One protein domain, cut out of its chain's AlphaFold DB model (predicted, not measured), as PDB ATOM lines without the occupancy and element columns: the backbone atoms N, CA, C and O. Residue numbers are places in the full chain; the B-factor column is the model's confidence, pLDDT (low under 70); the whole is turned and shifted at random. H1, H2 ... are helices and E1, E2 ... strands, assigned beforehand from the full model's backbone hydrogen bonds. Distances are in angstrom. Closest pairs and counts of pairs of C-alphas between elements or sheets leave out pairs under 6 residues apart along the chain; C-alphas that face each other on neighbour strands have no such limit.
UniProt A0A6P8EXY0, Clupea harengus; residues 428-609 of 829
ATOM      1  N   VAL A 428       7.528 -46.185 -13.864       92.62
ATOM      2  CA  VAL A 428       8.589 -46.164 -12.857       92.62
ATOM      3  C   VAL A 428       9.783 -45.368 -13.390       92.62
ATOM      4  O   VAL A 428      10.132 -45.468 -14.570       92.62
ATOM      5  N   CYS A 429      10.402 -44.540 -12.550       92.69
ATOM      6  CA  CYS A 429      11.617 -43.815 -12.914       92.69
ATOM      7  C   CYS A 429      12.800 -44.790 -13.042       92.69
ATOM      8  O   CYS A 429      13.024 -45.610 -12.153       92.69
ATOM      9  N   VAL A 430      13.545 -44.698 -14.149       94.06
ATOM     10  CA  VAL A 430      14.720 -45.546 -14.456       94.06
ATOM     11  C   VAL A 430      15.997 -44.732 -14.699       94.06
ATOM     12  O   VAL A 430      17.056 -45.297 -14.961       94.06
ATOM     13  N   ASP A 431      15.892 -43.401 -14.669       92.38
ATOM     14  CA  ASP A 431      17.009 -42.461 -14.750       92.38
ATOM     15  C   ASP A 431      16.574 -41.093 -14.205       92.38
ATOM     16  O   ASP A 431      16.075 -40.238 -14.945       92.38
ATOM     17  N   ALA A 432      16.743 -40.874 -12.900       89.75
ATOM     18  CA  ALA A 432      16.351 -39.613 -12.267       89.75
ATOM     19  C   ALA A 432      17.139 -38.408 -12.821       89.75
ATOM     20  O   ALA A 432      16.581 -37.325 -12.992       89.75
ATOM     21  N   LYS A 433      18.418 -38.604 -13.176       88.94
ATOM     22  CA  LYS A 433      19.306 -37.553 -13.698       88.94
ATOM     23  C   LYS A 433      18.862 -37.038 -15.070       88.94
ATOM     24  O   LYS A 433      18.881 -35.830 -15.320       88.94
ATOM     25  N   ASN A 434      18.466 -37.941 -15.963       88.75
ATOM     26  CA  ASN A 434      17.988 -37.598 -17.303       88.75
ATOM     27  C   ASN A 434      16.463 -37.404 -17.372       88.75
ATOM     28  O   ASN A 434      15.957 -36.969 -18.410       88.75
ATOM     29  N   GLY A 435      15.736 -37.712 -16.293       89.62
ATOM     30  CA  GLY A 435      14.277 -37.679 -16.236       89.62
ATOM     31  C   GLY A 435      13.629 -38.731 -17.137       89.62
ATOM     32  O   GLY A 435      12.651 -38.415 -17.813       89.62
ATOM     33  N   ILE A 436      14.201 -39.940 -17.222       92.62
ATOM     34  CA  ILE A 436      13.686 -41.040 -18.058       92.62
ATOM     35  C   ILE A 436      12.926 -42.033 -17.184       92.62
ATOM     36  O   ILE A 436      13.421 -42.510 -16.161       92.62
ATOM     37  N   LEU A 437      11.725 -42.382 -17.629       92.88
ATOM     38  CA  LEU A 437      10.808 -43.277 -16.944       92.88
ATOM     39  C   LEU A 437      10.357 -44.374 -17.913       92.88
ATOM     40  O   LEU A 437      10.170 -44.126 -19.107       92.88
ATOM     41  N   ALA A 438      10.194 -45.595 -17.413       93.00
ATOM     42  CA  ALA A 438       9.608 -46.694 -18.165       93.00
ATOM     43  C   ALA A 438       8.094 -46.709 -17.926       93.00
ATOM     44  O   ALA A 438       7.650 -46.796 -16.784       93.00
ATOM     45  N   VAL A 439       7.303 -46.609 -18.994       91.38
ATOM     46  CA  VAL A 439       5.839 -46.467 -18.953       91.38
ATOM     47  C   VAL A 439       5.169 -47.679 -19.591       91.38
ATOM     48  O   VAL A 439       5.573 -48.132 -20.664       91.38
ATOM     49  N   GLN A 440       4.109 -48.202 -18.979       88.00
ATOM     50  CA  GLN A 440       3.326 -49.305 -19.532       88.00
ATOM     51  C   GLN A 440       2.775 -48.919 -20.914       88.00
ATOM     52  O   GLN A 440       2.135 -47.881 -21.068       88.00
ATOM     53  N   ARG A 441       2.996 -49.751 -21.942       84.88
ATOM     54  CA  ARG A 441       2.672 -49.376 -23.333       84.88
ATOM     55  C   ARG A 441       1.176 -49.104 -23.572       84.88
ATOM     56  O   ARG A 441       0.850 -48.250 -24.394       84.88
ATOM     57  N   HIS A 442       0.292 -49.800 -22.857       77.06
ATOM     58  CA  HIS A 442      -1.162 -49.597 -22.856       77.06
ATOM     59  C   HIS A 442      -1.713 -49.881 -21.450       77.06
ATOM     60  O   HIS A 442      -1.128 -50.686 -20.731       77.06
ATOM     61  N   ALA A 443      -2.866 -49.310 -21.085       61.50
ATOM     62  CA  ALA A 443      -3.455 -49.477 -19.746       61.50
ATOM     63  C   ALA A 443      -3.844 -50.933 -19.411       61.50
ATOM     64  O   ALA A 443      -3.966 -51.303 -18.243       61.50
ATOM     65  N   HIS A 444      -4.046 -51.771 -20.432       56.19
ATOM     66  CA  HIS A 444      -4.305 -53.200 -20.295       56.19
ATOM     67  C   HIS A 444      -3.458 -53.986 -21.299       56.19
ATOM     68  O   HIS A 444      -3.398 -53.637 -22.479       56.19
ATOM     69  N   GLY A 445      -2.867 -55.088 -20.840       51.06
ATOM     70  CA  GLY A 445      -2.052 -55.987 -21.657       51.06
ATOM     71  C   GLY A 445      -0.592 -56.031 -21.218       51.06
ATOM     72  O   GLY A 445      -0.094 -55.140 -20.532       51.06
ATOM     73  N   PHE A 446       0.081 -57.106 -21.625       58.66
ATOM     74  CA  PHE A 446       1.471 -57.374 -21.292       58.66
ATOM     75  C   PHE A 446       2.330 -57.214 -22.552       58.66
ATOM     76  O   PHE A 446       2.428 -58.114 -23.382       58.66
ATOM     77  N   LEU A 447       2.881 -56.016 -22.733       70.94
ATOM     78  CA  LEU A 447       3.786 -55.648 -23.824       70.94
ATOM     79  C   LEU A 447       4.940 -54.835 -23.239       70.94
ATOM     80  O   LEU A 447       4.754 -54.169 -22.220       70.94
ATOM     81  N   ALA A 448       6.099 -54.879 -23.901       79.50
ATOM     82  CA  ALA A 448       7.308 -54.190 -23.453       79.50
ATOM     83  C   ALA A 448       7.029 -52.711 -23.105       79.50
ATOM     84  O   ALA A 448       6.417 -52.015 -23.929       79.50
ATOM     85  N   PRO A 449       7.445 -52.234 -21.914       88.56
ATOM     86  CA  PRO A 449       7.303 -50.836 -21.534       88.56
ATOM     87  C   PRO A 449       8.039 -49.907 -22.503       88.56
ATOM     88  O   PRO A 449       9.005 -50.286 -23.164       88.56
ATOM     89  N   VAL A 450       7.558 -48.673 -22.581       90.75
ATOM     90  CA  VAL A 450       8.070 -47.609 -23.441       90.75
ATOM     91  C   VAL A 450       8.848 -46.627 -22.577       90.75
ATOM     92  O   VAL A 450       8.309 -46.125 -21.592       90.75
ATOM     93  N   HIS A 451      10.088 -46.310 -22.947       93.12
ATOM     94  CA  HIS A 451      10.800 -45.196 -22.325       93.12
ATOM     95  C   HIS A 451      10.155 -43.864 -22.725       93.12
ATOM     96  O   HIS A 451       9.883 -43.608 -23.899       93.12
ATOM     97  N   ALA A 452       9.931 -42.992 -21.751       92.44
ATOM     98  CA  ALA A 452       9.514 -41.616 -21.974       92.44
ATOM     99  C   ALA A 452      10.321 -40.686 -21.061       92.44
ATOM    100  O   ALA A 452      10.689 -41.054 -19.947       92.44
ATOM    101  N   GLN A 453      10.625 -39.489 -21.553       91.44
ATOM    102  CA  GLN A 453      11.427 -38.494 -20.855       91.44
ATOM    103  C   GLN A 453      10.558 -37.302 -20.457       91.44
ATOM    104  O   GLN A 453       9.810 -36.776 -21.285       91.44
ATOM    105  N   ARG A 454      10.723 -36.843 -19.215       86.62
ATOM    106  CA  ARG A 454      10.264 -35.538 -18.734       86.62
ATOM    107  C   ARG A 454      11.380 -34.886 -17.927       86.62
ATOM    108  O   ARG A 454      11.578 -35.210 -16.760       86.62
ATOM    109  N   LYS A 455      12.083 -33.934 -18.536       82.31
ATOM    110  CA  LYS A 455      13.045 -33.075 -17.841       82.31
ATOM    111  C   LYS A 455      12.426 -31.699 -17.606       82.31
ATOM    112  O   LYS A 455      11.865 -31.120 -18.533       82.31
ATOM    113  N   VAL A 456      12.520 -31.202 -16.372       68.62
ATOM    114  CA  VAL A 456      12.031 -29.867 -15.971       68.62
ATOM    115  C   VAL A 456      13.192 -28.871 -15.844       68.62
ATOM    116  O   VAL A 456      13.070 -27.717 -16.243       68.62
ATOM    117  N   TYR A 457      14.344 -29.330 -15.344       61.31
ATOM    118  CA  TYR A 457      15.544 -28.516 -15.142       61.31
ATOM    119  C   TYR A 457      16.391 -28.395 -16.420       61.31
ATOM    120  O   TYR A 457      16.756 -29.402 -17.033       61.31
ATOM    121  N   GLY A 458      16.757 -27.162 -16.786       60.97
ATOM    122  CA  GLY A 458      17.511 -26.869 -18.013       60.97
ATOM    123  C   GLY A 458      16.656 -26.876 -19.287       60.97
ATOM    124  O   GLY A 458      17.155 -27.240 -20.348       60.97
ATOM    125  N   GLY A 459      15.376 -26.509 -19.170       62.53
ATOM    126  CA  GLY A 459      14.397 -26.496 -20.262       62.53
ATOM    127  C   GLY A 459      13.423 -27.675 -20.193       62.53
ATOM    128  O   GLY A 459      13.802 -28.794 -19.847       62.53
ATOM    129  N   GLN A 460      12.153 -27.423 -20.527       69.31
ATOM    130  CA  GLN A 460      11.113 -28.455 -20.522       69.31
ATOM    131  C   GLN A 460      11.278 -29.394 -21.725       69.31
ATOM    132  O   GLN A 460      10.880 -29.073 -22.844       69.31
ATOM    133  N   VAL A 461      11.852 -30.576 -21.493       77.62
ATOM    134  CA  VAL A 461      12.016 -31.616 -22.518       77.62
ATOM    135  C   VAL A 461      11.061 -32.762 -22.222       77.62
ATOM    136  O   VAL A 461      11.257 -33.512 -21.265       77.62
ATOM    137  N   VAL A 462      10.036 -32.907 -23.064       84.50
ATOM    138  CA  VAL A 462       9.038 -33.980 -22.975       84.50
ATOM    139  C   VAL A 462       9.071 -34.812 -24.256       84.50
ATOM    140  O   VAL A 462       8.814 -34.296 -25.344       84.50
ATOM    141  N   ARG A 463       9.428 -36.098 -24.146       86.69
ATOM    142  CA  ARG A 463       9.640 -37.006 -25.291       86.69
ATOM    143  C   ARG A 463       9.128 -38.414 -24.995       86.69
ATOM    144  O   ARG A 463       9.132 -38.856 -23.853       86.69
ATOM    145  N   CYS A 464       8.744 -39.145 -26.037       89.62
ATOM    146  CA  CYS A 464       8.418 -40.570 -25.976       89.62
ATOM    147  C   CYS A 464       9.339 -41.332 -26.937       89.62
ATOM    148  O   CYS A 464       9.547 -40.864 -28.056       89.62
ATOM    149  N   ASP A 465       9.881 -42.486 -26.544       88.88
ATOM    150  CA  ASP A 465      10.710 -43.334 -27.421       88.88
ATOM    151  C   ASP A 465       9.860 -44.087 -28.473       88.88
ATOM    152  O   ASP A 465      10.362 -44.550 -29.494       88.88
ATOM    153  N   LEU A 466       8.535 -44.147 -28.272       88.12
ATOM    154  CA  LEU A 466       7.604 -44.807 -29.185       88.12
ATOM    155  C   LEU A 466       7.445 -44.037 -30.507       88.12
ATOM    156  O   LEU A 466       6.882 -42.940 -30.539       88.12
ATOM    157  N   LYS A 467       7.877 -44.656 -31.610       86.44
ATOM    158  CA  LYS A 467       7.892 -44.071 -32.965       86.44
ATOM    159  C   LYS A 467       6.516 -43.600 -33.431       86.44
ATOM    160  O   LYS A 467       6.404 -42.529 -34.014       86.44
ATOM    161  N   GLU A 468       5.465 -44.343 -33.104       86.38
ATOM    162  CA  GLU A 468       4.075 -43.991 -33.402       86.38
ATOM    163  C   GLU A 468       3.658 -42.675 -32.713       86.38
ATOM    164  O   GLU A 468       2.959 -41.853 -33.303       86.38
ATOM    165  N   CYS A 469       4.139 -42.422 -31.488       87.44
ATOM    166  CA  CYS A 469       3.922 -41.150 -30.796       87.44
ATOM    167  C   CYS A 469       4.808 -40.026 -31.348       87.44
ATOM    168  O   CYS A 469       4.333 -38.899 -31.467       87.44
ATOM    169  N   GLN A 470       6.060 -40.319 -31.718       85.25
ATOM    170  CA  GLN A 470       6.965 -39.347 -32.345       85.25
ATOM    171  C   GLN A 470       6.402 -38.845 -33.684       85.25
ATOM    172  O   GLN A 470       6.350 -37.641 -33.918       85.25
ATOM    173  N   GLN A 471       5.915 -39.755 -34.535       85.06
ATOM    174  CA  GLN A 471       5.282 -39.427 -35.816       85.06
ATOM    175  C   GLN A 471       4.012 -38.589 -35.628       85.06
ATOM    176  O   GLN A 471       3.833 -37.587 -36.319       85.06
ATOM    177  N   TYR A 472       3.159 -38.948 -34.661       83.19
ATOM    178  CA  TYR A 472       1.970 -38.159 -34.329       83.19
ATOM    179  C   TYR A 472       2.328 -36.747 -33.837       83.19
ATOM    180  O   TYR A 472       1.733 -35.772 -34.287       83.19
ATOM    181  N   GLN A 473       3.338 -36.613 -32.969       81.19
ATOM    182  CA  GLN A 473       3.802 -35.317 -32.464       81.19
ATOM    183  C   GLN A 473       4.396 -34.443 -33.584       81.19
ATOM    184  O   GLN A 473       4.079 -33.259 -33.663       81.19
ATOM    185  N   GLN A 474       5.187 -35.022 -34.494       82.56
ATOM    186  CA  GLN A 474       5.714 -34.319 -35.673       82.56
ATOM    187  C   GLN A 474       4.600 -33.874 -36.633       82.56
ATOM    188  O   GLN A 474       4.660 -32.774 -37.182       82.56
ATOM    189  N   MET A 475       3.572 -34.705 -36.834       82.69
ATOM    190  CA  MET A 475       2.397 -34.352 -37.636       82.69
ATOM    191  C   MET A 475       1.618 -33.197 -36.996       82.69
ATOM    192  O   MET A 475       1.335 -32.207 -37.665       82.69
ATOM    193  N   ALA A 476       1.336 -33.276 -35.694       81.25
ATOM    194  CA  ALA A 476       0.658 -32.224 -34.943       81.25
ATOM    195  C   ALA A 476       1.410 -30.881 -35.018       81.25
ATOM    196  O   ALA A 476       0.802 -29.857 -35.327       81.25
ATOM    197  N   GLN A 477       2.738 -30.894 -34.851       81.94
ATOM    198  CA  GLN A 477       3.593 -29.709 -34.991       81.94
ATOM    199  C   GLN A 477       3.501 -29.072 -36.388       81.94
ATOM    200  O   GLN A 477       3.373 -27.854 -36.488       81.94
ATOM    201  N   ARG A 478       3.490 -29.872 -37.467       83.12
ATOM    202  CA  ARG A 478       3.303 -29.371 -38.849       83.12
ATOM    203  C   ARG A 478       1.927 -28.742 -39.087       83.12
ATOM    204  O   ARG A 478       1.800 -27.896 -39.963       83.12
ATOM    205  N   HIS A 479       0.919 -29.124 -38.305       81.94
ATOM    206  CA  HIS A 479      -0.421 -28.529 -38.316       81.94
ATOM    207  C   HIS A 479      -0.616 -27.443 -37.235       81.94
ATOM    208  O   HIS A 479      -1.749 -27.101 -36.908       81.94
ATOM    209  N   GLY A 480       0.466 -26.903 -36.658       79.12
ATOM    210  CA  GLY A 480       0.414 -25.808 -35.678       79.12
ATOM    211  C   GLY A 480      -0.055 -26.204 -34.270       79.12
ATOM    212  O   GLY A 480      -0.196 -25.342 -33.405       79.12
ATOM    213  N   LEU A 481      -0.278 -27.495 -33.999       76.06
ATOM    214  CA  LEU A 481      -0.709 -27.991 -32.690       76.06
ATOM    215  C   LEU A 481       0.504 -28.169 -31.766       76.06
ATOM    216  O   LEU A 481       1.190 -29.191 -31.782       76.06
ATOM    217  N   THR A 482       0.766 -27.161 -30.936       61.31
ATOM    218  CA  THR A 482       2.014 -27.025 -30.165       61.31
ATOM    219  C   THR A 482       2.163 -27.967 -28.961       61.31
ATOM    220  O   THR A 482       3.291 -28.199 -28.529       61.31
ATOM    221  N   VAL A 483       1.074 -28.530 -28.408       60.78
ATOM    222  CA  VAL A 483       1.080 -29.199 -27.078       60.78
ATOM    223  C   VAL A 483       0.452 -30.611 -27.078       60.78
ATOM    224  O   VAL A 483      -0.146 -31.053 -26.095       60.78
ATOM    225  N   SER A 484       0.559 -31.365 -28.180       66.19
ATOM    226  CA  SER A 484      -0.056 -32.699 -28.310       66.19
ATOM    227  C   SER A 484       0.712 -33.817 -27.570       66.19
ATOM    228  O   SER A 484       1.326 -34.695 -28.185       66.19
ATOM    229  N   HIS A 485       0.680 -33.812 -26.237       78.38
ATOM    230  CA  HIS A 485       1.273 -34.873 -25.414       78.38
ATOM    231  C   HIS A 485       0.548 -36.222 -25.587       78.38
ATOM    232  O   HIS A 485      -0.675 -36.305 -25.442       78.38
ATOM    233  N   CYS A 486       1.300 -37.300 -25.840       86.12
ATOM    234  CA  CYS A 486       0.750 -38.656 -25.888       86.12
ATOM    235  C   CYS A 486       0.415 -39.189 -24.483       86.12
ATOM    236  O   CYS A 486       0.820 -38.623 -23.466       86.12
ATOM    237  N   GLN A 487      -0.316 -40.307 -24.402       84.62
ATOM    238  CA  GLN A 487      -0.698 -40.879 -23.105       84.62
ATOM    239  C   GLN A 487       0.528 -41.250 -22.252       84.62
ATOM    240  O   GLN A 487       0.501 -41.033 -21.042       84.62
ATOM    241  N   HIS A 488       1.622 -41.731 -22.858       89.19
ATOM    242  CA  HIS A 488       2.851 -42.079 -22.131       89.19
ATOM    243  C   HIS A 488       3.478 -40.864 -21.447       89.19
ATOM    244  O   HIS A 488       3.748 -40.929 -20.253       89.19
ATOM    245  N   THR A 489       3.633 -39.736 -22.149       88.44
ATOM    246  CA  THR A 489       4.234 -38.525 -21.564       88.44
ATOM    247  C   THR A 489       3.315 -37.818 -20.572       88.44
ATOM    248  O   THR A 489       3.801 -37.304 -19.571       88.44
ATOM    249  N   ARG A 490       1.990 -37.866 -20.775       85.81
ATOM    250  CA  ARG A 490       1.004 -37.394 -19.781       85.81
ATOM    251  C   ARG A 490       0.991 -38.232 -18.502       85.81
ATOM    252  O   ARG A 490       0.653 -37.719 -17.444       85.81
ATOM    253  N   SER A 491       1.359 -39.510 -18.578       86.75
ATOM    254  CA  SER A 491       1.380 -40.393 -17.402       86.75
ATOM    255  C   SER A 491       2.537 -40.084 -16.447       86.75
ATOM    256  O   SER A 491       2.438 -40.370 -15.260       86.75
ATOM    257  N   LEU A 492       3.584 -39.406 -16.931       87.00
ATOM    258  CA  LEU A 492       4.750 -38.990 -16.140       87.00
ATOM    259  C   LEU A 492       4.428 -37.935 -15.064       87.00
ATOM    260  O   LEU A 492       5.281 -37.618 -14.243       87.00
ATOM    261  N   GLU A 493       3.214 -37.382 -15.061       82.44
ATOM    262  CA  GLU A 493       2.689 -36.529 -13.981       82.44
ATOM    263  C   GLU A 493       2.282 -37.309 -12.726       82.44
ATOM    264  O   GLU A 493       2.168 -36.714 -11.661       82.44
ATOM    265  N   TYR A 494       2.093 -38.625 -12.843       82.88
ATOM    266  CA  TYR A 494       1.544 -39.493 -11.797       82.88
ATOM    267  C   TYR A 494       2.570 -40.538 -11.320       82.88
ATOM    268  O   TYR A 494       2.224 -41.470 -10.599       82.88
ATOM    269  N   CYS A 495       3.835 -40.406 -11.733       82.81
ATOM    270  CA  CYS A 495       4.900 -41.338 -11.381       82.81
ATOM    271  C   CYS A 495       5.496 -41.011 -10.006       82.81
ATOM    272  O   CYS A 495       6.265 -40.061  -9.875       82.81
ATOM    273  N   THR A 496       5.184 -41.827  -9.000       80.94
ATOM    274  CA  THR A 496       5.787 -41.755  -7.656       80.94
ATOM    275  C   THR A 496       6.881 -42.799  -7.425       80.94
ATOM    276  O   THR A 496       7.658 -42.678  -6.485       80.94
ATOM    277  N   GLU A 497       6.945 -43.834  -8.264       84.94
ATOM    278  CA  GLU A 497       7.865 -44.964  -8.113       84.94
ATOM    279  C   GLU A 497       9.205 -44.695  -8.823       84.94
ATOM    280  O   GLU A 497       9.246 -44.185  -9.946       84.94
ATOM    281  N   THR A 498      10.309 -45.081  -8.182       88.50
ATOM    282  CA  THR A 498      11.657 -45.140  -8.772       88.50
ATOM    283  C   THR A 498      12.189 -46.552  -8.579       88.50
ATOM    284  O   THR A 498      12.070 -47.102  -7.487       88.50
ATOM    285  N   ALA A 499      12.720 -47.155  -9.641       88.75
ATOM    286  CA  ALA A 499      13.254 -48.509  -9.591       88.75
ATOM    287  C   ALA A 499      14.637 -48.521  -8.920       88.75
ATOM    288  O   ALA A 499      15.359 -47.523  -8.963       88.75
ATOM    289  N   ALA A 500      14.995 -49.651  -8.307       87.00
ATOM    290  CA  ALA A 500      16.295 -49.829  -7.672       87.00
ATOM    291  C   ALA A 500      17.435 -49.728  -8.701       87.00
ATOM    292  O   ALA A 500      17.360 -50.311  -9.786       87.00
ATOM    293  N   ASP A 501      18.483 -48.977  -8.356       87.81
ATOM    294  CA  ASP A 501      19.735 -48.933  -9.112       87.81
ATOM    295  C   ASP A 501      20.670 -49.999  -8.529       87.81
ATOM    296  O   ASP A 501      21.323 -49.789  -7.508       87.81
ATOM    297  N   GLU A 502      20.640 -51.187  -9.130       87.06
ATOM    298  CA  GLU A 502      21.402 -52.346  -8.672       87.06
ATOM    299  C   GLU A 502      22.877 -52.202  -9.072       87.06
ATOM    300  O   GLU A 502      23.218 -52.156 -10.260       87.06
ATOM    301  N   SER A 503      23.772 -52.173  -8.081       89.75
ATOM    302  CA  SER A 503      25.211 -52.250  -8.334       89.75
ATOM    303  C   SER A 503      25.541 -53.645  -8.865       89.75
ATOM    304  O   SER A 503      25.456 -54.630  -8.139       89.75
ATOM    305  N   LEU A 504      25.830 -53.750 -10.165       91.62
ATOM    306  CA  LEU A 504      26.166 -55.030 -10.790       91.62
ATOM    307  C   LEU A 504      27.637 -55.364 -10.533       91.62
ATOM    308  O   LEU A 504      28.527 -54.694 -11.060       91.62
ATOM    309  N   GLU A 505      27.889 -56.400  -9.742       92.50
ATOM    310  CA  GLU A 505      29.231 -56.687  -9.236       92.50
ATOM    311  C   GLU A 505      30.061 -57.488 -10.258       92.50
ATOM    312  O   GLU A 505      29.548 -58.464 -10.830       92.50
ATOM    313  N   PRO A 506      31.319 -57.086 -10.552       92.50
ATOM    314  CA  PRO A 506      32.170 -57.755 -11.539       92.50
ATOM    315  C   PRO A 506      32.345 -59.254 -11.284       92.50
ATOM    316  O   PRO A 506      32.302 -60.043 -12.220       92.50
ATOM    317  N   GLU A 507      32.448 -59.669 -10.027       92.44
ATOM    318  CA  GLU A 507      32.676 -61.054  -9.603       92.44
ATOM    319  C   GLU A 507      31.524 -61.978 -10.040       92.44
ATOM    320  O   GLU A 507      31.733 -63.145 -10.376       92.44
ATOM    321  N   VAL A 508      30.301 -61.443 -10.126       91.19
ATOM    322  CA  VAL A 508      29.136 -62.164 -10.658       91.19
ATOM    323  C   VAL A 508      29.270 -62.376 -12.171       91.19
ATOM    324  O   VAL A 508      28.870 -63.415 -12.695       91.19
ATOM    325  N   LEU A 509      29.868 -61.423 -12.890       90.00
ATOM    326  CA  LEU A 509      30.147 -61.548 -14.322       90.00
ATOM    327  C   LEU A 509      31.287 -62.546 -14.598       90.00
ATOM    328  O   LEU A 509      31.223 -63.276 -15.589       90.00
ATOM    329  N   ASP A 510      32.284 -62.614 -13.714       90.25
ATOM    330  CA  ASP A 510      33.376 -63.598 -13.734       90.25
ATOM    331  C   ASP A 510      32.836 -65.024 -13.529       90.25
ATOM    332  O   ASP A 510      33.179 -65.948 -14.277       90.25
ATOM    333  N   GLU A 511      31.900 -65.203 -12.589       90.81
ATOM    334  CA  GLU A 511      31.172 -66.464 -12.423       90.81
ATOM    335  C   GLU A 511      30.386 -66.827 -13.695       90.81
ATOM    336  O   GLU A 511      30.429 -67.968 -14.152       90.81
ATOM    337  N   MET A 512      29.721 -65.862 -14.339       89.44
ATOM    338  CA  MET A 512      28.980 -66.111 -15.583       89.44
ATOM    339  C   MET A 512      29.875 -66.448 -16.790       89.44
ATOM    340  O   MET A 512      29.423 -67.160 -17.690       89.44
ATOM    341  N   VAL A 513      31.131 -65.989 -16.829       89.44
ATOM    342  CA  VAL A 513      32.132 -66.481 -17.800       89.44
ATOM    343  C   VAL A 513      32.561 -67.907 -17.448       89.44
ATOM    344  O   VAL A 513      32.603 -68.763 -18.331       89.44
ATOM    345  N   THR A 514      32.793 -68.194 -16.166       87.44
ATOM    346  CA  THR A 514      33.170 -69.534 -15.670       87.44
ATOM    347  C   THR A 514      32.090 -70.580 -15.982       87.44
ATOM    348  O   THR A 514      32.389 -71.667 -16.476       87.44
ATOM    349  N   LEU A 515      30.815 -70.216 -15.811       83.50
ATOM    350  CA  LEU A 515      29.633 -70.999 -16.194       83.50
ATOM    351  C   LEU A 515      29.315 -70.950 -17.707       83.50
ATOM    352  O   LEU A 515      28.263 -71.421 -18.135       83.50
ATOM    353  N   LYS A 516      30.209 -70.388 -18.532       82.75
ATOM    354  CA  LYS A 516      30.127 -70.312 -20.004       82.75
ATOM    355  C   LYS A 516      28.895 -69.575 -20.568       82.75
ATOM    356  O   LYS A 516      28.622 -69.673 -21.765       82.75
ATOM    357  N   PHE A 517      28.186 -68.764 -19.773       78.75
ATOM    358  CA  PHE A 517      27.128 -67.877 -20.289       78.75
ATOM    359  C   PHE A 517      27.693 -66.771 -21.198       78.75
ATOM    360  O   PHE A 517      27.006 -66.309 -22.116       78.75
ATOM    361  N   PHE A 518      28.942 -66.357 -20.960       79.94
ATOM    362  CA  PHE A 518      29.661 -65.349 -21.739       79.94
ATOM    363  C   PHE A 518      31.086 -65.800 -22.086       79.94
ATOM    364  O   PHE A 518      31.639 -66.697 -21.463       79.94
ATOM    365  N   SER A 519      31.689 -65.136 -23.074       83.25
ATOM    366  CA  SER A 519      33.130 -65.201 -23.335       83.25
ATOM    367  C   SER A 519      33.844 -63.999 -22.718       83.25
ATOM    368  O   SER A 519      33.229 -62.948 -22.516       83.25
ATOM    369  N   GLU A 520      35.152 -64.111 -22.499       88.12
ATOM    370  CA  GLU A 520      35.969 -63.052 -21.890       88.12
ATOM    371  C   GLU A 520      35.867 -61.706 -22.638       88.12
ATOM    372  O   GLU A 520      35.672 -60.649 -22.042       88.12
ATOM    373  N   ALA A 521      35.839 -61.740 -23.975       87.88
ATOM    374  CA  ALA A 521      35.596 -60.549 -24.791       87.88
ATOM    375  C   ALA A 521      34.227 -59.891 -24.500       87.88
ATOM    376  O   ALA A 521      34.120 -58.663 -24.455       87.88
ATOM    377  N   LYS A 522      33.170 -60.682 -24.256       89.00
ATOM    378  CA  LYS A 522      31.843 -60.165 -23.874       89.00
ATOM    379  C   LYS A 522      31.861 -59.573 -22.459       89.00
ATOM    380  O   LYS A 522      31.231 -58.534 -22.261       89.00
ATOM    381  N   ARG A 523      32.604 -60.171 -21.517       92.38
ATOM    382  CA  ARG A 523      32.840 -59.626 -20.165       92.38
ATOM    383  C   ARG A 523      33.517 -58.257 -20.229       92.38
ATOM    384  O   ARG A 523      32.947 -57.279 -19.747       92.38
ATOM    385  N   ALA A 524      34.650 -58.154 -20.923       91.88
ATOM    386  CA  ALA A 524      35.384 -56.898 -21.093       91.88
ATOM    387  C   ALA A 524      34.512 -55.776 -21.702       91.88
ATOM    388  O   ALA A 524      34.570 -54.623 -21.264       91.88
ATOM    389  N   MET A 525      33.638 -56.102 -22.664       92.75
ATOM    390  CA  MET A 525      32.672 -55.144 -23.220       92.75
ATOM    391  C   MET A 525      31.595 -54.700 -22.214       92.75
ATOM    392  O   MET A 525      31.191 -53.535 -22.249       92.75
ATOM    393  N   CYS A 526      31.129 -55.584 -21.324       93.12
ATOM    394  CA  CYS A 526      30.151 -55.237 -20.286       93.12
ATOM    395  C   CYS A 526      30.775 -54.316 -19.227       93.12
ATOM    396  O   CYS A 526      30.232 -53.240 -18.978       93.12
ATOM    397  N   LEU A 527      31.959 -54.662 -18.706       94.94
ATOM    398  CA  LEU A 527      32.711 -53.831 -17.752       94.94
ATOM    399  C   LEU A 527      33.055 -52.452 -18.344       94.94
ATOM    400  O   LEU A 527      32.926 -51.426 -17.673       94.94
ATOM    401  N   ARG A 528      33.410 -52.381 -19.637       94.38
ATOM    402  CA  ARG A 528      33.610 -51.097 -20.334       94.38
ATOM    403  C   ARG A 528      32.336 -50.245 -20.356       94.38
ATOM    404  O   ARG A 528      32.428 -49.032 -20.191       94.38
ATOM    405  N   ARG A 529      31.153 -50.843 -20.546       93.25
ATOM    406  CA  ARG A 529      29.871 -50.111 -20.511       93.25
ATOM    407  C   ARG A 529      29.452 -49.704 -19.099       93.25
ATOM    408  O   ARG A 529      28.933 -48.601 -18.950       93.25
ATOM    409  N   GLN A 530      29.738 -50.520 -18.086       95.44
ATOM    410  CA  GLN A 530      29.528 -50.167 -16.681       95.44
ATOM    411  C   GLN A 530      30.335 -48.917 -16.306       95.44
ATOM    412  O   GLN A 530      29.761 -47.935 -15.839       95.44
ATOM    413  N   LYS A 531      31.638 -48.890 -16.628       94.19
ATOM    414  CA  LYS A 531      32.508 -47.720 -16.396       94.19
ATOM    415  C   LYS A 531      32.008 -46.456 -17.106       94.19
ATOM    416  O   LYS A 531      32.104 -45.365 -16.549       94.19
ATOM    417  N   MET A 532      31.416 -46.581 -18.299       93.50
ATOM    418  CA  MET A 532      30.771 -45.450 -18.985       93.50
ATOM    419  C   MET A 532      29.521 -44.943 -18.247       93.50
ATOM    420  O   MET A 532      29.346 -43.732 -18.140       93.50
ATOM    421  N   ALA A 533      28.676 -45.832 -17.710       93.50
ATOM    422  CA  ALA A 533      27.498 -45.451 -16.924       93.50
ATOM    423  C   ALA A 533      27.881 -44.783 -15.589       93.50
ATOM    424  O   ALA A 533      27.336 -43.734 -15.244       93.50
ATOM    425  N   GLN A 534      28.884 -45.332 -14.895       93.75
ATOM    426  CA  GLN A 534      29.462 -44.771 -13.668       93.75
ATOM    427  C   GLN A 534      30.045 -43.369 -13.909       93.75
ATOM    428  O   GLN A 534      29.690 -42.427 -13.202       93.75
ATOM    429  N   ALA A 535      30.863 -43.188 -14.955       93.44
ATOM    430  CA  ALA A 535      31.409 -41.881 -15.331       93.44
ATOM    431  C   ALA A 535      30.308 -40.873 -15.720       93.44
ATOM    432  O   ALA A 535      30.356 -39.706 -15.331       93.44
ATOM    433  N   ALA A 536      29.270 -41.332 -16.424       91.06
ATOM    434  CA  ALA A 536      28.088 -40.531 -16.728       91.06
ATOM    435  C   ALA A 536      27.179 -40.286 -15.506       91.06
ATOM    436  O   ALA A 536      26.279 -39.448 -15.596       91.06
ATOM    437  N   LYS A 537      27.413 -40.952 -14.365       92.56
ATOM    438  CA  LYS A 537      26.575 -40.963 -13.152       92.56
ATOM    439  C   LYS A 537      25.099 -41.241 -13.474       92.56
ATOM    440  O   LYS A 537      24.241 -40.401 -13.201       92.56
ATOM    441  N   VAL A 538      24.832 -42.376 -14.125       93.19
ATOM    442  CA  VAL A 538      23.484 -42.864 -14.478       93.19
ATOM    443  C   VAL A 538      23.330 -44.356 -14.147       93.19
ATOM    444  O   VAL A 538      24.309 -45.089 -14.302       93.19
ATOM    445  N   PRO A 539      22.115 -44.830 -13.798       93.62
ATOM    446  CA  PRO A 539      21.853 -46.247 -13.534       93.62
ATOM    447  C   PRO A 539      22.292 -47.152 -14.689       93.62
ATOM    448  O   PRO A 539      21.885 -46.920 -15.834       93.62
ATOM    449  N   PHE A 540      23.118 -48.168 -14.442       95.00
ATOM    450  CA  PHE A 540      23.739 -48.938 -15.533       95.00
ATOM    451  C   PHE A 540      22.736 -49.862 -16.239       95.00
ATOM    452  O   PHE A 540      22.575 -49.809 -17.464       95.00
ATOM    453  N   ALA A 541      22.015 -50.662 -15.463       95.81
ATOM    454  CA  ALA A 541      20.873 -51.445 -15.901       95.81
ATOM    455  C   ALA A 541      19.894 -51.556 -14.731       95.81
ATOM    456  O   ALA A 541      20.324 -51.659 -13.592       95.81
ATOM    457  N   VAL A 542      18.595 -51.503 -15.022       94.69
ATOM    458  CA  VAL A 542      17.546 -51.386 -13.996       94.69
ATOM    459  C   VAL A 542      16.391 -52.324 -14.322       94.69
ATOM    460  O   VAL A 542      15.876 -52.287 -15.446       94.69
ATOM    461  N   LEU A 543      15.957 -53.142 -13.362       92.75
ATOM    462  CA  LEU A 543      14.768 -53.984 -13.493       92.75
ATOM    463  C   LEU A 543      13.495 -53.121 -13.498       92.75
ATOM    464  O   LEU A 543      13.310 -52.245 -12.659       92.75
ATOM    465  N   VAL A 544      12.602 -53.378 -14.453       91.38
ATOM    466  CA  VAL A 544      11.344 -52.647 -14.632       91.38
ATOM    467  C   VAL A 544      10.173 -53.566 -14.296       91.38
ATOM    468  O   VAL A 544       9.691 -54.307 -15.157       91.38
ATOM    469  N   ASP A 545       9.692 -53.487 -13.054       86.62
ATOM    470  CA  ASP A 545       8.354 -53.970 -12.707       86.62
ATOM    471  C   ASP A 545       7.316 -52.846 -12.866       86.62
ATOM    472  O   ASP A 545       7.602 -51.669 -12.663       86.62
ATOM    473  N   LEU A 546       6.107 -53.231 -13.273       83.31
ATOM    474  CA  LEU A 546       4.900 -52.401 -13.354       83.31
ATOM    475  C   LEU A 546       3.655 -53.203 -12.892       83.31
ATOM    476  O   LEU A 546       2.515 -52.865 -13.233       83.31
ATOM    477  N   GLY A 547       3.852 -54.299 -12.147       68.38
ATOM    478  CA  GLY A 547       2.837 -55.269 -11.724       68.38
ATOM    479  C   GLY A 547       2.331 -56.140 -12.873       68.38
ATOM    480  O   GLY A 547       1.127 -56.197 -13.135       68.38
ATOM    481  N   GLY A 548       3.263 -56.748 -13.609       65.31
ATOM    482  CA  GLY A 548       2.995 -57.533 -14.814       65.31
ATOM    483  C   GLY A 548       2.751 -59.035 -14.591       65.31
ATOM    484  O   GLY A 548       2.540 -59.512 -13.481       65.31
ATOM    485  N   SER A 549       2.773 -59.809 -15.682       70.56
ATOM    486  CA  SER A 549       2.812 -61.275 -15.624       70.56
ATOM    487  C   SER A 549       4.188 -61.742 -15.128       70.56
ATOM    488  O   SER A 549       5.185 -61.315 -15.708       70.56
ATOM    489  N   PRO A 550       4.276 -62.680 -14.165       71.25
ATOM    490  CA  PRO A 550       5.553 -63.172 -13.631       71.25
ATOM    491  C   PRO A 550       6.347 -64.053 -14.617       71.25
ATOM    492  O   PRO A 550       7.351 -64.641 -14.244       71.25
ATOM    493  N   ARG A 551       5.885 -64.184 -15.868       80.19
ATOM    494  CA  ARG A 551       6.474 -65.024 -16.927       80.19
ATOM    495  C   ARG A 551       7.415 -64.255 -17.858       80.19
ATOM    496  O   ARG A 551       8.024 -64.840 -18.753       80.19
ATOM    497  N   GLN A 552       7.515 -62.939 -17.687       85.50
ATOM    498  CA  GLN A 552       8.416 -62.082 -18.451       85.50
ATOM    499  C   GLN A 552       8.954 -60.951 -17.579       85.50
ATOM    500  O   GLN A 552       8.206 -60.323 -16.836       85.50
ATOM    501  N   MET A 553      10.239 -60.656 -17.743       89.69
ATOM    502  CA  MET A 553      10.950 -59.579 -17.056       89.69
ATOM    503  C   MET A 553      11.449 -58.547 -18.067       89.69
ATOM    504  O   MET A 553      11.727 -58.881 -19.225       89.69
ATOM    505  N   PHE A 554      11.583 -57.297 -17.628       92.75
ATOM    506  CA  PHE A 554      12.042 -56.183 -18.452       92.75
ATOM    507  C   PHE A 554      13.219 -55.473 -17.783       92.75
ATOM    508  O   PHE A 554      13.134 -55.135 -16.608       92.75
ATOM    509  N   VAL A 555      14.305 -55.232 -18.521       94.88
ATOM    510  CA  VAL A 555      15.503 -54.544 -18.014       94.88
ATOM    511  C   VAL A 555      15.812 -53.331 -18.887       94.88
ATOM    512  O   VAL A 555      15.940 -53.430 -20.108       94.88
ATOM    513  N   SER A 556      15.941 -52.178 -18.240       95.50
ATOM    514  CA  SER A 556      16.236 -50.871 -18.819       95.50
ATOM    515  C   SER A 556      17.749 -50.627 -18.816       95.50
ATOM    516  O   SER A 556      18.305 -50.086 -17.859       95.50
ATOM    517  N   VAL A 557      18.433 -51.053 -19.881       96.00
ATOM    518  CA  VAL A 557      19.904 -50.999 -20.003       96.00
ATOM    519  C   VAL A 557      20.355 -49.647 -20.565       96.00
ATOM    520  O   VAL A 557      19.785 -49.171 -21.548       96.00
ATOM    521  N   HIS A 558      21.394 -49.036 -19.990       94.69
ATOM    522  CA  HIS A 558      21.979 -47.796 -20.508       94.69
ATOM    523  C   HIS A 558      22.689 -48.000 -21.860       94.69
ATOM    524  O   HIS A 558      23.497 -48.914 -22.046       94.69
ATOM    525  N   GLU A 559      22.416 -47.104 -22.810       92.75
ATOM    526  CA  GLU A 559      23.064 -47.062 -24.118       92.75
ATOM    527  C   GLU A 559      23.526 -45.627 -24.433       92.75
ATOM    528  O   GLU A 559      22.707 -44.807 -24.850       92.75
ATOM    529  N   PRO A 560      24.823 -45.300 -24.266       85.88
ATOM    530  CA  PRO A 560      25.338 -43.947 -24.476       85.88
ATOM    531  C   PRO A 560      25.284 -43.464 -25.936       85.88
ATOM    532  O   PRO A 560      25.423 -42.267 -26.170       85.88
ATOM    533  N   LYS A 561      25.091 -44.348 -26.930       84.69
ATOM    534  CA  LYS A 561      24.885 -43.938 -28.327       84.69
ATOM    535  C   LYS A 561      23.395 -43.800 -28.651       84.69
ATOM    536  O   LYS A 561      22.649 -44.779 -28.603       84.69
ATOM    537  N   THR A 562      22.970 -42.620 -29.094       79.50
ATOM    538  CA  THR A 562      21.654 -42.444 -29.724       79.50
ATOM    539  C   THR A 562      21.561 -43.291 -30.996       79.50
ATOM    540  O   THR A 562      22.465 -43.298 -31.827       79.50
ATOM    541  N   ASN A 563      20.482 -44.064 -31.128       79.69
ATOM    542  CA  ASN A 563      20.278 -45.032 -32.209       79.69
ATOM    543  C   ASN A 563      18.789 -45.149 -32.562       79.69
ATOM    544  O   ASN A 563      17.924 -44.843 -31.747       79.69
ATOM    545  N   ASN A 564      18.476 -45.751 -33.714       74.81
ATOM    546  CA  ASN A 564      17.101 -46.054 -34.159       74.81
ATOM    547  C   ASN A 564      16.303 -47.012 -33.235       74.81
ATOM    548  O   ASN A 564      15.153 -47.336 -33.542       74.81
ATOM    549  N   PHE A 565      16.913 -47.486 -32.146       77.00
ATOM    550  CA  PHE A 565      16.361 -48.355 -31.099       77.00
ATOM    551  C   PHE A 565      16.651 -47.830 -29.670       77.00
ATOM    552  O   PHE A 565      16.460 -48.561 -28.701       77.00
ATOM    553  N   SER A 566      17.184 -46.607 -29.553       81.12
ATOM    554  CA  SER A 566      17.560 -45.918 -28.311       81.12
ATOM    555  C   SER A 566      17.580 -44.410 -28.590       81.12
ATOM    556  O   SER A 566      18.642 -43.826 -28.831       81.12
ATOM    557  N   CYS A 567      16.413 -43.760 -28.629       81.62
ATOM    558  CA  CYS A 567      16.346 -42.308 -28.845       81.62
ATOM    559  C   CYS A 567      16.528 -41.529 -27.530       81.62
ATOM    560  O   CYS A 567      16.864 -40.345 -27.559       81.62
ATOM    561  N   LEU A 568      16.340 -42.195 -26.381       86.94
ATOM    562  CA  LEU A 568      16.495 -41.632 -25.032       86.94
ATOM    563  C   LEU A 568      17.746 -42.132 -24.275       86.94
ATOM    564  O   LEU A 568      17.868 -41.883 -23.081       86.94
ATOM    565  N   GLY A 569      18.685 -42.826 -24.931       89.38
ATOM    566  CA  GLY A 569      19.932 -43.292 -24.292       89.38
ATOM    567  C   GLY A 569      19.778 -44.532 -23.395       89.38
ATOM    568  O   GLY A 569      20.620 -44.799 -22.528       89.38
ATOM    569  N   ARG A 570      18.689 -45.287 -23.582       92.69
ATOM    570  CA  ARG A 570      18.394 -46.568 -22.923       92.69
ATOM    571  C   ARG A 570      17.709 -47.524 -23.894       92.69
ATOM    572  O   ARG A 570      17.047 -47.092 -24.832       92.69
ATOM    573  N   VAL A 571      17.856 -48.823 -23.641       93.81
ATOM    574  CA  VAL A 571      17.245 -49.907 -24.420       93.81
ATOM    575  C   VAL A 571      16.446 -50.815 -23.492       93.81
ATOM    576  O   VAL A 571      16.951 -51.262 -22.463       93.81
ATOM    577  N   MET A 572      15.195 -51.097 -23.861       93.31
ATOM    578  CA  MET A 572      14.329 -52.028 -23.137       93.31
ATOM    579  C   MET A 572      14.587 -53.465 -23.611       93.31
ATOM    580  O   MET A 572      14.201 -53.842 -24.719       93.31
ATOM    581  N   VAL A 573      15.233 -54.274 -22.773       94.31
ATOM    582  CA  VAL A 573      15.435 -55.713 -23.004       94.31
ATOM    583  C   VAL A 573      14.309 -56.487 -22.327       94.31
ATOM    584  O   VAL A 573      13.901 -56.143 -21.222       94.31
ATOM    585  N   SER A 574      13.804 -57.539 -22.969       92.00
ATOM    586  CA  SER A 574      12.746 -58.391 -22.420       92.00
ATOM    587  C   SER A 574      13.162 -59.860 -22.405       92.00
ATOM    588  O   SER A 574      13.472 -60.418 -23.462       92.00
ATOM    589  N   TYR A 575      13.099 -60.483 -21.232       91.38
ATOM    590  CA  TYR A 575      13.325 -61.912 -21.018       91.38
ATOM    591  C   TYR A 575      11.988 -62.626 -20.811       91.38
ATOM    592  O   TYR A 575      11.177 -62.167 -20.010       91.38
ATOM    593  N   ASN A 576      11.738 -63.721 -21.531       88.00
ATOM    594  CA  ASN A 576      10.578 -64.594 -21.348       88.00
ATOM    595  C   ASN A 576      11.011 -65.896 -20.670       88.00
ATOM    596  O   ASN A 576      11.747 -66.679 -21.263       88.00
ATOM    597  N   ILE A 577      10.535 -66.102 -19.440       85.94
ATOM    598  CA  ILE A 577      10.945 -67.205 -18.565       85.94
ATOM    599  C   ILE A 577      10.409 -68.533 -19.113       85.94
ATOM    600  O   ILE A 577      11.193 -69.450 -19.331       85.94
ATOM    601  N   ASP A 578       9.114 -68.597 -19.463       82.75
ATOM    602  CA  ASP A 578       8.452 -69.784 -20.047       82.75
ATOM    603  C   ASP A 578       9.171 -70.364 -21.285       82.75
ATOM    604  O   ASP A 578       8.955 -71.521 -21.641       82.75
ATOM    605  N   ARG A 579       9.953 -69.545 -22.003       79.88
ATOM    606  CA  ARG A 579      10.604 -69.890 -23.279       79.88
ATOM    607  C   ARG A 579      12.120 -69.681 -23.284       79.88
ATOM    608  O   ARG A 579      12.703 -69.726 -24.360       79.88
ATOM    609  N   ASN A 580      12.731 -69.349 -22.143       83.38
ATOM    610  CA  ASN A 580      14.125 -68.886 -22.037       83.38
ATOM    611  C   ASN A 580      14.504 -67.711 -22.989       83.38
ATOM    612  O   ASN A 580      15.676 -67.409 -23.204       83.38
ATOM    613  N   ALA A 581      13.533 -67.015 -23.589       86.44
ATOM    614  CA  ALA A 581      13.768 -66.236 -24.805       86.44
ATOM    615  C   ALA A 581      14.154 -64.774 -24.519       86.44
ATOM    616  O   ALA A 581      13.424 -64.042 -23.846       86.44
ATOM    617  N   TRP A 582      15.273 -64.320 -25.097       90.31
ATOM    618  CA  TRP A 582      15.835 -62.976 -24.896       90.31
ATOM    619  C   TRP A 582      15.635 -62.073 -26.120       90.31
ATOM    620  O   TRP A 582      16.334 -62.190 -27.130       90.31
ATOM    621  N   HIS A 583      14.726 -61.106 -26.015       90.88
ATOM    622  CA  HIS A 583      14.445 -60.126 -27.066       90.88
ATOM    623  C   HIS A 583      14.992 -58.736 -26.700       90.88
ATOM    624  O   HIS A 583      14.831 -58.263 -25.577       90.88
ATOM    625  N   CYS A 584      15.626 -58.067 -27.665       92.88
ATOM    626  CA  CYS A 584      16.162 -56.713 -27.529       92.88
ATOM    627  C   CYS A 584      15.993 -55.960 -28.863       92.88
ATOM    628  O   CYS A 584      16.414 -56.506 -29.881       92.88
ATOM    629  N   PRO A 585      15.457 -54.724 -28.891       88.38
ATOM    630  CA  PRO A 585      15.214 -53.962 -30.124       88.38
ATOM    631  C   PRO A 585      16.421 -53.713 -31.050       88.38
ATOM    632  O   PRO A 585      16.217 -53.320 -32.196       88.38
ATOM    633  N   CYS A 586      17.661 -53.912 -30.589       88.94
ATOM    634  CA  CYS A 586      18.861 -53.711 -31.407       88.94
ATOM    635  C   CYS A 586      19.248 -54.918 -32.287       88.94
ATOM    636  O   CYS A 586      20.033 -54.747 -33.217       88.94
ATOM    637  N   THR A 587      18.729 -56.127 -32.024       88.06
ATOM    638  CA  THR A 587      19.051 -57.340 -32.802       88.06
ATOM    639  C   THR A 587      17.858 -58.286 -32.963       88.06
ATOM    640  O   THR A 587      16.893 -58.255 -32.204       88.06
ATOM    641  N   LYS A 588      17.933 -59.191 -33.952       77.62
ATOM    642  CA  LYS A 588      16.968 -60.298 -34.110       77.62
ATOM    643  C   LYS A 588      16.899 -61.156 -32.823       77.62
ATOM    644  O   LYS A 588      17.894 -61.221 -32.092       77.62
ATOM    645  N   PRO A 589      15.780 -61.858 -32.534       72.00
ATOM    646  CA  PRO A 589      15.612 -62.638 -31.300       72.00
ATOM    647  C   PRO A 589      16.771 -63.600 -30.996       72.00
ATOM    648  O   PRO A 589      17.310 -63.561 -29.894       72.00
ATOM    649  N   HIS A 590      17.238 -64.352 -31.994       66.94
ATOM    650  CA  HIS A 590      18.296 -65.360 -31.839       66.94
ATOM    651  C   HIS A 590      19.729 -64.786 -31.808       66.94
ATOM    652  O   HIS A 590      20.662 -65.470 -31.407       66.94
ATOM    653  N   MET A 591      19.932 -63.513 -32.175       76.31
ATOM    654  CA  MET A 591      21.268 -62.901 -32.200       76.31
ATOM    655  C   MET A 591      21.660 -62.349 -30.824       76.31
ATOM    656  O   MET A 591      20.971 -61.475 -30.284       76.31
ATOM    657  N   SER A 592      22.790 -62.803 -30.269       84.06
ATOM    658  CA  SER A 592      23.345 -62.226 -29.035       84.06
ATOM    659  C   SER A 592      23.764 -60.764 -29.244       84.06
ATOM    660  O   SER A 592      24.206 -60.390 -30.329       84.06
ATOM    661  N   CYS A 593      23.614 -59.924 -28.220       92.31
ATOM    662  CA  CYS A 593      24.027 -58.521 -28.257       92.31
ATOM    663  C   CYS A 593      24.393 -58.029 -26.854       92.31
ATOM    664  O   CYS A 593      24.011 -58.642 -25.854       92.31
ATOM    665  N   LEU A 594      25.111 -56.907 -26.772       91.88
ATOM    666  CA  LEU A 594      25.637 -56.414 -25.500       91.88
ATOM    667  C   LEU A 594      24.526 -56.089 -24.485       91.88
ATOM    668  O   LEU A 594      24.670 -56.415 -23.313       91.88
ATOM    669  N   HIS A 595      23.382 -55.555 -24.928       94.12
ATOM    670  CA  HIS A 595      22.233 -55.299 -24.048       94.12
ATOM    671  C   HIS A 595      21.626 -56.588 -23.480       94.12
ATOM    672  O   HIS A 595      21.293 -56.622 -22.301       94.12
ATOM    673  N   LYS A 596      21.529 -57.666 -24.278       93.75
ATOM    674  CA  LYS A 596      21.091 -58.987 -23.782       93.75
ATOM    675  C   LYS A 596      22.081 -59.550 -22.760       93.75
ATOM    676  O   LYS A 596      21.640 -60.149 -21.790       93.75
ATOM    677  N   ASN A 597      23.386 -59.333 -22.941       93.31
ATOM    678  CA  ASN A 597      24.398 -59.774 -21.976       93.31
ATOM    679  C   ASN A 597      24.281 -59.008 -20.646       93.31
ATOM    680  O   ASN A 597      24.229 -59.629 -19.591       93.31
ATOM    681  N   ILE A 598      24.153 -57.677 -20.692       94.94
ATOM    682  CA  ILE A 598      23.999 -56.843 -19.489       94.94
ATOM    683  C   ILE A 598      22.681 -57.167 -18.757       94.94
ATOM    684  O   ILE A 598      22.668 -57.297 -17.537       94.94
ATOM    685  N   ALA A 599      21.580 -57.375 -19.486       94.62
ATOM    686  CA  ALA A 599      20.312 -57.798 -18.885       94.62
ATOM    687  C   ALA A 599      20.373 -59.220 -18.290       94.62
ATOM    688  O   ALA A 599      19.752 -59.470 -17.259       94.62
ATOM    689  N   LYS A 600      21.137 -60.138 -18.904       93.06
ATOM    690  CA  LYS A 600      21.433 -61.461 -18.333       93.06
ATOM    691  C   LYS A 600      22.218 -61.348 -17.027       93.06
ATOM    692  O   LYS A 600      21.823 -61.988 -16.065       93.06
ATOM    693  N   TRP A 601      23.264 -60.520 -16.981       94.38
ATOM    694  CA  TRP A 601      24.054 -60.260 -15.768       94.38
ATOM    695  C   TRP A 601      23.185 -59.712 -14.631       94.38
ATOM    696  O   TRP A 601      23.180 -60.285 -13.545       94.38
ATOM    697  N   HIS A 602      22.352 -58.702 -14.908       94.88
ATOM    698  CA  HIS A 602      21.416 -58.163 -13.919       94.88
ATOM    699  C   HIS A 602      20.463 -59.232 -13.364       94.88
ATOM    700  O   HIS A 602      20.349 -59.367 -12.149       94.88
ATOM    701  N   ILE A 603      19.778 -60.000 -14.221       92.38
ATOM    702  CA  ILE A 603      18.793 -60.996 -13.759       92.38
ATOM    703  C   ILE A 603      19.491 -62.199 -13.095       92.38
ATOM    704  O   ILE A 603      18.928 -62.794 -12.182       92.38
ATOM    705  N   PHE A 604      20.722 -62.545 -13.484       91.62
ATOM    706  CA  PHE A 604      21.512 -63.579 -12.803       91.62
ATOM    707  C   PHE A 604      21.924 -63.150 -11.390       91.62
ATOM    708  O   PHE A 604      21.887 -63.970 -10.475       91.62
ATOM    709  N   GLN A 605      22.246 -61.868 -11.191       93.12
ATOM    710  CA  GLN A 605      22.529 -61.316  -9.867       93.12
ATOM    711  C   GLN A 605      21.267 -61.244  -8.993       93.12
ATOM    712  O   GLN A 605      21.268 -61.761  -7.879       93.12
ATOM    713  N   THR A 606      20.173 -60.653  -9.490       89.69
ATOM    714  CA  THR A 606      18.967 -60.401  -8.674       89.69
ATOM    715  C   THR A 606      18.024 -61.600  -8.554       89.69
ATOM    716  O   THR A 606      17.216 -61.659  -7.631       89.69
ATOM    717  N   ASN A 607      18.076 -62.555  -9.488       87.69
ATOM    718  CA  ASN A 607      17.114 -63.659  -9.604       87.69
ATOM    719  C   ASN A 607      17.797 -64.970 -10.036       87.69
ATOM    720  O   ASN A 607      17.286 -65.707 -10.881       87.69
ATOM    721  N   ARG A 608      18.951 -65.267  -9.428       85.19
ATOM    722  CA  ARG A 608      19.832 -66.419  -9.704       85.19
ATOM    723  C   ARG A 608      19.124 -67.777  -9.821       85.19
ATOM    724  O   ARG A 608      19.560 -68.628 -10.591       85.19
ATOM    725  N   ASP A 609      18.022 -67.984  -9.100       81.62
ATOM    726  CA  ASP A 609      17.228 -69.221  -9.170       81.62
ATOM    727  C   ASP A 609      16.607 -69.482 -10.552       81.62
ATOM    728  O   ASP A 609      16.428 -70.639 -10.922       81.62
TER     729      ASP A 609
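What this domain is: This is residues 428 to 609 of the 829 residues of a protein of Clupea harengus (UniProt A0A6P8EXY0). Two four-stranded antiparallel sheets are partly face to face as a sandwich, with H5 packed on the far side of the second sheet and the helical hairpin H3 and H4 beyond H5. At the other end, H2 packs on the first sheet and H1 only grazes it; the stretch 492 to 505 runs past the sandwich from H2 to H3. The printed part has 182 residues, with five named helices and eight named strands in the order E1 E2 E3 E4 H1 H2 H3 H4 E5 E6 E7 E8 H5, class mixed. The sheets run E1 E2 E3 E4 and E5 E6 E7 E8, each a meander, every strand the antiparallel neighbour of the one before. The whole is compact by its radius of gyration of the C-alphas, 16.9 A, yet elongated, spanning 58 by 36 by 30 A.

Where its parts are: Find C-alpha 428 at (8.589, -46.164, -12.857), where E1 begins and runs to 431; E2 is 436 to 439, E3 450 to 455, 16.4 A long, and E4 461 to 464. Read on through H1, 467 to 478, 16.5 A, H2, 487 to 491, and H3, 506 to 514, 12.5 A. H4, 520 to 536, is 24.4 A long and begins at (35.969, -63.052, -21.890). Then come E5, 541 to 543, E6, 552 to 558, 19.8 A, E7, 570 to 576, 19.7 A, and E8, 581 to 583. H5, 594 to 606, 18.5 A, ends at (18.967, -60.401, -8.674).

How they stand to each other: Between the sheets, look at Val 430 of E1 and Val 542 of E5, whose C-alphas, the closest of the two strands, are 6.5 A apart. In the hairpin E2 and E3, N 437 and O 452 are 2.9 A apart, within hydrogen-bond range; in the hairpin E6 and E7, N 555 and O 573 are too, at 2.9 A. H2 is on the first sheet at a height of 7.8 A, only just over E3, with 3 C-alphas. H5 is on one face of the second sheet, two layers, at a height of 8.0 A over E6 and E7; C-alphas 555 and 599 are the closest of E6 and H5, 5.9 A. H4 touches H5 with residues 522 to 526 alone, about perpendicular at 83 degrees, closest at C-alphas 526 and 598, 6.4 A. In each helix every O i to N i+4 pair is within hydrogen-bond range.

The domain as a whole: The farthest C-alphas, Gly 480 and Thr 514, are 58.2 A apart. The printed part has no cut; the long links are H2 to H3 and E6 to E7. Look for pLDDT under 70 at residues 443 to 446, 456 to 460, 482 to 484, 547 to 548 and 590.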